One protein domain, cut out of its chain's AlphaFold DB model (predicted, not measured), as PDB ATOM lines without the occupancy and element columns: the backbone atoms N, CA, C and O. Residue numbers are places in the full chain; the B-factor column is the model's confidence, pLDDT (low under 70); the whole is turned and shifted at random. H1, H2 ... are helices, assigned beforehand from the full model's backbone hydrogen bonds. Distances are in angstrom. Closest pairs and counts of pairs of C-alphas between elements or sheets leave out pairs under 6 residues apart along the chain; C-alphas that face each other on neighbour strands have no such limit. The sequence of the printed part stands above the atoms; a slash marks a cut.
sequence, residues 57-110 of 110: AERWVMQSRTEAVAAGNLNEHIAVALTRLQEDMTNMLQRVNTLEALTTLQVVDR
ATOM      1  N   ALA A  57      52.411 -10.719  -5.483       59.97
ATOM      2  CA  ALA A  57      53.434 -10.230  -6.406       59.97
ATOM      3  C   ALA A  57      52.964 -10.164  -7.875       59.97
ATOM      4  O   ALA A  57      53.216  -9.174  -8.554       59.97
ATOM      5  N   GLU A  58      52.212 -11.149  -8.362       58.44
ATOM      6  CA  GLU A  58      51.655 -11.163  -9.721       58.44
ATOM      7  C   GLU A  58      50.596 -10.080  -9.920       58.44
ATOM      8  O   GLU A  58      50.488  -9.512 -11.009       58.44
ATOM      9  N   ARG A  59      49.858  -9.732  -8.856       57.47
ATOM     10  CA  ARG A  59      48.927  -8.597  -8.894       57.47
ATOM     11  C   ARG A  59      49.670  -7.284  -9.076       57.47
ATOM     12  O   ARG A  59      49.242  -6.490  -9.901       57.47
ATOM     13  N   TRP A  60      50.798  -7.086  -8.390       60.25
ATOM     14  CA  TRP A  60      51.653  -5.920  -8.628       60.25
ATOM     15  C   TRP A  60      52.148  -5.888 -10.070       60.25
ATOM     16  O   TRP A  60      52.073  -4.844 -10.706       60.25
ATOM     17  N   VAL A  61      52.578  -7.020 -10.631       60.94
ATOM     18  CA  VAL A  61      53.082  -7.080 -12.013       60.94
ATOM     19  C   VAL A  61      51.988  -6.763 -13.042       60.94
ATOM     20  O   VAL A  61      52.252  -6.039 -14.002       60.94
ATOM     21  N   MET A  62      50.757  -7.245 -12.853       60.25
ATOM     22  CA  MET A  62      49.646  -6.929 -13.763       60.25
ATOM     23  C   MET A  62      49.107  -5.504 -13.573       60.25
ATOM     24  O   MET A  62      48.834  -4.825 -14.563       60.25
ATOM     25  N   GLN A  63      49.020  -5.020 -12.332       57.97
ATOM     26  CA  GLN A  63      48.634  -3.643 -12.006       57.97
ATOM     27  C   GLN A  63      49.635  -2.649 -12.622       57.97
ATOM     28  O   GLN A  63      49.244  -1.783 -13.403       57.97
ATOM     29  N   SER A  64      50.937  -2.886 -12.417       58.78
ATOM     30  CA  SER A  64      52.029  -2.091 -12.998       58.78
ATOM     31  C   SER A  64      52.024  -2.136 -14.521       58.78
ATOM     32  O   SER A  64      52.311  -1.140 -15.172       58.78
ATOM     33  N   ARG A  65      51.692  -3.286 -15.124       57.69
ATOM     34  CA  ARG A  65      51.620  -3.426 -16.585       57.69
ATOM     35  C   ARG A  65      50.449  -2.637 -17.173       57.69
ATOM     36  O   ARG A  65      50.598  -2.070 -18.248       57.69
ATOM     37  N   THR A  66      49.313  -2.583 -16.483       56.84
ATOM     38  CA  THR A  66      48.128  -1.842 -16.951       56.84
ATOM     39  C   THR A  66      48.318  -0.331 -16.777       56.84
ATOM     40  O   THR A  66      47.940   0.442 -17.651       56.84
ATOM     41  N   GLU A  67      49.001   0.087 -15.709       56.34
ATOM     42  CA  GLU A  67      49.415   1.478 -15.480       56.34
ATOM     43  C   GLU A  67      50.540   1.909 -16.444       56.34
ATOM     44  O   GLU A  67      50.542   3.036 -16.938       56.34
ATOM     45  N   ALA A  68      51.458   1.004 -16.799       55.31
ATOM     46  CA  ALA A  68      52.548   1.265 -17.743       55.31
ATOM     47  C   ALA A  68      52.104   1.350 -19.214       55.31
ATOM     48  O   ALA A  68      52.823   1.935 -20.022       55.31
ATOM     49  N   VAL A  69      50.926   0.824 -19.582       52.91
ATOM     50  CA  VAL A  69      50.339   1.004 -20.928       52.91
ATOM     51  C   VAL A  69      49.949   2.470 -21.191       52.91
ATOM     52  O   VAL A  69      49.890   2.889 -22.345       52.91
ATOM     53  N   ALA A  70      49.823   3.304 -20.153       56.91
ATOM     54  CA  ALA A  70      49.825   4.763 -20.276       56.91
ATOM     55  C   ALA A  70      51.266   5.304 -20.421       56.91
ATOM     56  O   ALA A  70      51.702   6.141 -19.643       56.91
ATOM     57  N   ALA A  71      52.034   4.790 -21.386       57.47
ATOM     58  CA  ALA A  71      53.503   4.798 -21.490       57.47
ATOM     59  C   ALA A  71      54.250   6.162 -21.578       57.47
ATOM     60  O   ALA A  71      55.396   6.199 -22.019       57.47
ATOM     61  N   GLY A  72      53.664   7.268 -21.109       53.59
ATOM     62  CA  GLY A  72      54.417   8.394 -20.528       53.59
ATOM     63  C   GLY A  72      54.775   8.184 -19.041       53.59
ATOM     64  O   GLY A  72      55.592   8.909 -18.492       53.59
ATOM     65  N   ASN A  73      54.205   7.146 -18.418       63.56
ATOM     66  CA  ASN A  73      54.066   6.937 -16.971       63.56
ATOM     67  C   ASN A  73      55.159   6.064 -16.303       63.56
ATOM     68  O   ASN A  73      55.344   6.119 -15.090       63.56
ATOM     69  N   LEU A  74      55.888   5.221 -17.051       82.06
ATOM     70  CA  LEU A  74      56.810   4.239 -16.446       82.06
ATOM     71  C   LEU A  74      58.116   4.871 -15.952       82.06
ATOM     72  O   LEU A  74      58.562   4.575 -14.849       82.06
ATOM     73  N   ASN A  75      58.734   5.737 -16.756       85.12
ATOM     74  CA  ASN A  75      59.981   6.398 -16.371       85.12
ATOM     75  C   ASN A  75      59.774   7.320 -15.156       85.12
ATOM     76  O   ASN A  75      60.617   7.370 -14.266       85.12
ATOM     77  N   GLU A  76      58.621   7.990 -15.081       88.88
ATOM     78  CA  GLU A  76      58.212   8.786 -13.920       88.88
ATOM     79  C   GLU A  76      57.987   7.906 -12.688       88.88
ATOM     80  O   GLU A  76      58.493   8.218 -11.612       88.88
ATOM     81  N   HIS A  77      57.320   6.758 -12.842       85.75
ATOM     82  CA  HIS A  77      57.186   5.788 -11.755       85.75
ATOM     83  C   HIS A  77      58.531   5.259 -11.263       85.75
ATOM     84  O   HIS A  77      58.728   5.128 -10.055       85.75
ATOM     85  N   ILE A  78      59.470   4.987 -12.172       87.44
ATOM     86  CA  ILE A  78      60.830   4.579 -11.814       87.44
ATOM     87  C   ILE A  78      61.527   5.708 -11.049       87.44
ATOM     88  O   ILE A  78      62.090   5.453  -9.987       87.44
ATOM     89  N   ALA A  79      61.448   6.954 -11.526       92.56
ATOM     90  CA  ALA A  79      62.035   8.104 -10.838       92.56
ATOM     91  C   ALA A  79      61.456   8.280  -9.422       92.56
ATOM     92  O   ALA A  79      62.214   8.397  -8.463       92.56
ATOM     93  N   VAL A  80      60.129   8.205  -9.270       92.44
ATOM     94  CA  VAL A  80      59.447   8.292  -7.967       92.44
ATOM     95  C   VAL A  80      59.864   7.151  -7.039       92.44
ATOM     96  O   VAL A  80      60.125   7.386  -5.858       92.44
ATOM     97  N   ALA A  81      59.949   5.920  -7.547       93.31
ATOM     98  CA  ALA A  81      60.387   4.771  -6.760       93.31
ATOM     99  C   ALA A  81      61.836   4.933  -6.276       93.31
ATOM    100  O   ALA A  81      62.126   4.661  -5.112       93.31
ATOM    101  N   LEU A  82      62.728   5.429  -7.138       96.88
ATOM    102  CA  LEU A  82      64.123   5.689  -6.784       96.88
ATOM    103  C   LEU A  82      64.250   6.802  -5.737       96.88
ATOM    104  O   LEU A  82      64.996   6.632  -4.776       96.88
ATOM    105  N   THR A  83      63.498   7.900  -5.863       95.12
ATOM    106  CA  THR A  83      63.493   8.977  -4.857       95.12
ATOM    107  C   THR A  83      63.008   8.480  -3.497       95.12
ATOM    108  O   THR A  83      63.634   8.770  -2.479       95.12
ATOM    109  N   ARG A  84      61.938   7.676  -3.465       95.50
ATOM    110  CA  ARG A  84      61.425   7.087  -2.217       95.50
ATOM    111  C   ARG A  84      62.432   6.140  -1.575       95.50
ATOM    112  O   ARG A  84      62.650   6.206  -0.372       95.50
ATOM    113  N   LEU A  85      63.097   5.307  -2.375       97.50
ATOM    114  CA  LEU A  85      64.139   4.417  -1.871       97.50
ATOM    115  C   LEU A  85      65.322   5.200  -1.282       97.50
ATOM    116  O   LEU A  85      65.855   4.818  -0.244       97.50
ATOM    117  N   GLN A  86      65.726   6.302  -1.918       97.38
ATOM    118  CA  GLN A  86      66.789   7.172  -1.406       97.38
ATOM    119  C   GLN A  86      66.421   7.799  -0.054       97.38
ATOM    120  O   GLN A  86      67.254   7.835   0.857       97.38
ATOM    121  N   GLU A  87      65.179   8.261   0.098       96.19
ATOM    122  CA  GLU A  87      64.663   8.791   1.362       96.19
ATOM    123  C   GLU A  87      64.634   7.713   2.455       96.19
ATOM    124  O   GLU A  87      65.166   7.929   3.548       96.19
ATOM    125  N   ASP A  88      64.116   6.525   2.140       97.06
ATOM    126  CA  ASP A  88      64.061   5.396   3.073       97.06
ATOM    127  C   ASP A  88      65.458   4.971   3.532       97.06
ATOM    128  O   ASP A  88      65.692   4.763   4.727       97.06
ATOM    129  N   MET A  89      66.421   4.885   2.609       97.69
ATOM    130  CA  MET A  89      67.810   4.565   2.950       97.69
ATOM    131  C   MET A  89      68.433   5.633   3.849       97.69
ATOM    132  O   MET A  89      69.124   5.295   4.810       97.69
ATOM    133  N   THR A  90      68.147   6.909   3.595       95.62
ATOM    134  CA  THR A  90      68.622   8.013   4.441       95.62
ATOM    135  C   THR A  90      68.032   7.920   5.847       95.62
ATOM    136  O   THR A  90      68.756   8.028   6.837       95.62
ATOM    137  N   ASN A  91      66.730   7.643   5.952       93.62
ATOM    138  CA  ASN A  91      66.047   7.484   7.232       93.62
ATOM    139  C   ASN A  91      66.591   6.281   8.021       93.62
ATOM    140  O   ASN A  91      66.885   6.398   9.213       93.62
ATOM    141  N   MET A  92      66.796   5.141   7.353       96.81
ATOM    142  CA  MET A  92      67.392   3.957   7.973       96.81
ATOM    143  C   MET A  92      68.790   4.250   8.517       96.81
ATOM    144  O   MET A  92      69.052   3.951   9.681       96.81
ATOM    145  N   LEU A  93      69.658   4.887   7.727       96.62
ATOM    146  CA  LEU A  93      71.006   5.251   8.169       96.62
ATOM    147  C   LEU A  93      70.980   6.232   9.347       96.62
ATOM    148  O   LEU A  93      71.718   6.049  10.312       96.62
ATOM    149  N   GLN A  94      70.096   7.232   9.326       94.12
ATOM    150  CA  GLN A  94      69.952   8.179  10.433       94.12
ATOM    151  C   GLN A  94      69.507   7.485  11.726       94.12
ATOM    152  O   GLN A  94      70.041   7.763  12.805       94.12
ATOM    153  N   ARG A  95      68.535   6.573  11.634       95.00
ATOM    154  CA  ARG A  95      68.053   5.807  12.787       95.00
ATOM    155  C   ARG A  95      69.132   4.882  13.329       95.00
ATOM    156  O   ARG A  95      69.318   4.849  14.540       95.00
ATOM    157  N   VAL A  96      69.854   4.183  12.453       94.75
ATOM    158  CA  VAL A  96      70.986   3.336  12.847       94.75
ATOM    159  C   VAL A  96      72.049   4.170  13.551       94.75
ATOM    160  O   VAL A  96      72.394   3.845  14.678       94.75
ATOM    161  N   ASN A  97      72.465   5.304  12.985       90.44
ATOM    162  CA  ASN A  97      73.443   6.195  13.614       90.44
ATOM    163  C   ASN A  97      72.966   6.729  14.980       90.44
ATOM    164  O   ASN A  97      73.735   6.822  15.929       90.44
ATOM    165  N   THR A  98      71.674   7.042  15.116       89.19
ATOM    166  CA  THR A  98      71.097   7.450  16.410       89.19
ATOM    167  C   THR A  98      71.172   6.312  17.427       89.19
ATOM    168  O   THR A  98      71.553   6.529  18.575       89.19
ATOM    169  N   LEU A  99      70.828   5.090  17.018       91.56
ATOM    170  CA  LEU A  99      70.928   3.909  17.873       91.56
ATOM    171  C   LEU A  99      72.383   3.588  18.228       91.56
ATOM    172  O   LEU A  99      72.654   3.234  19.372       91.56
ATOM    173  N   GLU A 100      73.321   3.761  17.299       89.44
ATOM    174  CA  GLU A 100      74.755   3.628  17.551       89.44
ATOM    175  C   GLU A 100      75.242   4.677  18.550       89.44
ATOM    176  O   GLU A 100      75.923   4.319  19.504       89.44
ATOM    177  N   ALA A 101      74.845   5.945  18.420       84.38
ATOM    178  CA  ALA A 101      75.185   7.000  19.378       84.38
ATOM    179  C   ALA A 101      74.641   6.703  20.788       84.38
ATOM    180  O   ALA A 101      75.345   6.853  21.784       84.38
ATOM    181  N   LEU A 102      73.398   6.222  20.884       82.50
ATOM    182  CA  LEU A 102      72.802   5.831  22.163       82.50
ATOM    183  C   LEU A 102      73.489   4.597  22.762       82.50
ATOM    184  O   LEU A 102      73.724   4.553  23.967       82.50
ATOM    185  N   THR A 103      73.850   3.616  21.935       74.38
ATOM    186  CA  THR A 103      74.524   2.392  22.391       74.38
ATOM    187  C   THR A 103      75.978   2.668  22.776       74.38
ATOM    188  O   THR A 103      76.457   2.151  23.778       74.38
ATOM    189  N   THR A 104      76.684   3.520  22.033       69.44
ATOM    190  CA  THR A 104      78.055   3.940  22.360       69.44
ATOM    191  C   THR A 104      78.099   4.754  23.649       69.44
ATOM    192  O   THR A 104      78.968   4.496  24.476       69.44
ATOM    193  N   LEU A 105      77.122   5.635  23.898       62.34
ATOM    194  CA  LEU A 105      76.956   6.293  25.201       62.34
ATOM    195  C   LEU A 105      76.680   5.286  26.330       62.34
ATOM    196  O   LEU A 105      77.274   5.392  27.395       62.34
ATOM    197  N   GLN A 106      75.842   4.271  26.098       59.47
ATOM    198  CA  GLN A 106      75.551   3.226  27.092       59.47
ATOM    199  C   GLN A 106      76.728   2.281  27.386       59.47
ATOM    200  O   GLN A 106      76.767   1.677  28.456       59.47
ATOM    201  N   VAL A 107      77.652   2.104  26.439       60.41
ATOM    202  CA  VAL A 107      78.852   1.265  26.605       60.41
ATOM    203  C   VAL A 107      80.004   2.049  27.235       60.41
ATOM    204  O   VAL A 107      80.791   1.457  27.962       60.41
ATOM    205  N   VAL A 108      80.102   3.356  26.981       57.66
ATOM    206  CA  VAL A 108      81.116   4.233  27.595       57.66
ATOM    207  C   VAL A 108      80.778   4.579  29.050       57.66
ATOM    208  O   VAL A 108      81.687   4.833  29.833       57.66
ATOM    209  N   ASP A 109      79.497   4.558  29.428       48.41
ATOM    210  CA  ASP A 109      79.025   4.829  30.797       48.41
ATOM    211  C   ASP A 109      78.925   3.555  31.679       48.41
ATOM    212  O   ASP A 109      78.188   3.515  32.666       48.41
ATOM    213  N   ARG A 110      79.643   2.483  31.312       49.22
ATOM    214  CA  ARG A 110      79.795   1.235  32.085       49.22
ATOM    215  C   ARG A 110      81.261   0.903  32.315       49.22
ATOM    216  O   ARG A 110      81.539   0.345  33.400       49.22
TER     217      ARG A 110
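This is residues 57 to 110 of the 110 residues of an uncharacterized protein of Coregonus sp. 'balchen' (UniProt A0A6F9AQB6). A short helix, H1, and a much longer one, H2, meet near their ends through a small loop, making a lopsided V with H2 as its long, straight arm. The printed part has 54 residues with two named helices, H1 then H2, and no named strand: all helix. It is extended, with a radius of gyration of the C-alphas of 19.5 A, and spans 60 by 22 by 6 A.

Find C-alpha 57 at (53.434, -10.230, -6.406); from there H1, residues 57 to 68, runs 16.2 A. After residues 69 to 73, H2, residues 74 to 108, runs 50.3 A to C-alpha 108 at (81.116, 4.233, 27.595).

Look at Ala 68 and Leu 74, whose C-alphas, 5.4 A apart, are the closest of the two helices. H1 and H2 are close but not clearly touching. They run opposite ways at a steep tilt of 48 degrees. In both, every O i to N i+4 pair is within hydrogen-bond range.

The C-alphas farthest apart, of Val 69 and Arg 110, are 60.6 A apart. The printed part has no cut, and its one link is tight. Residues 57 to 73 and 104 to 110 have pLDDT under 70.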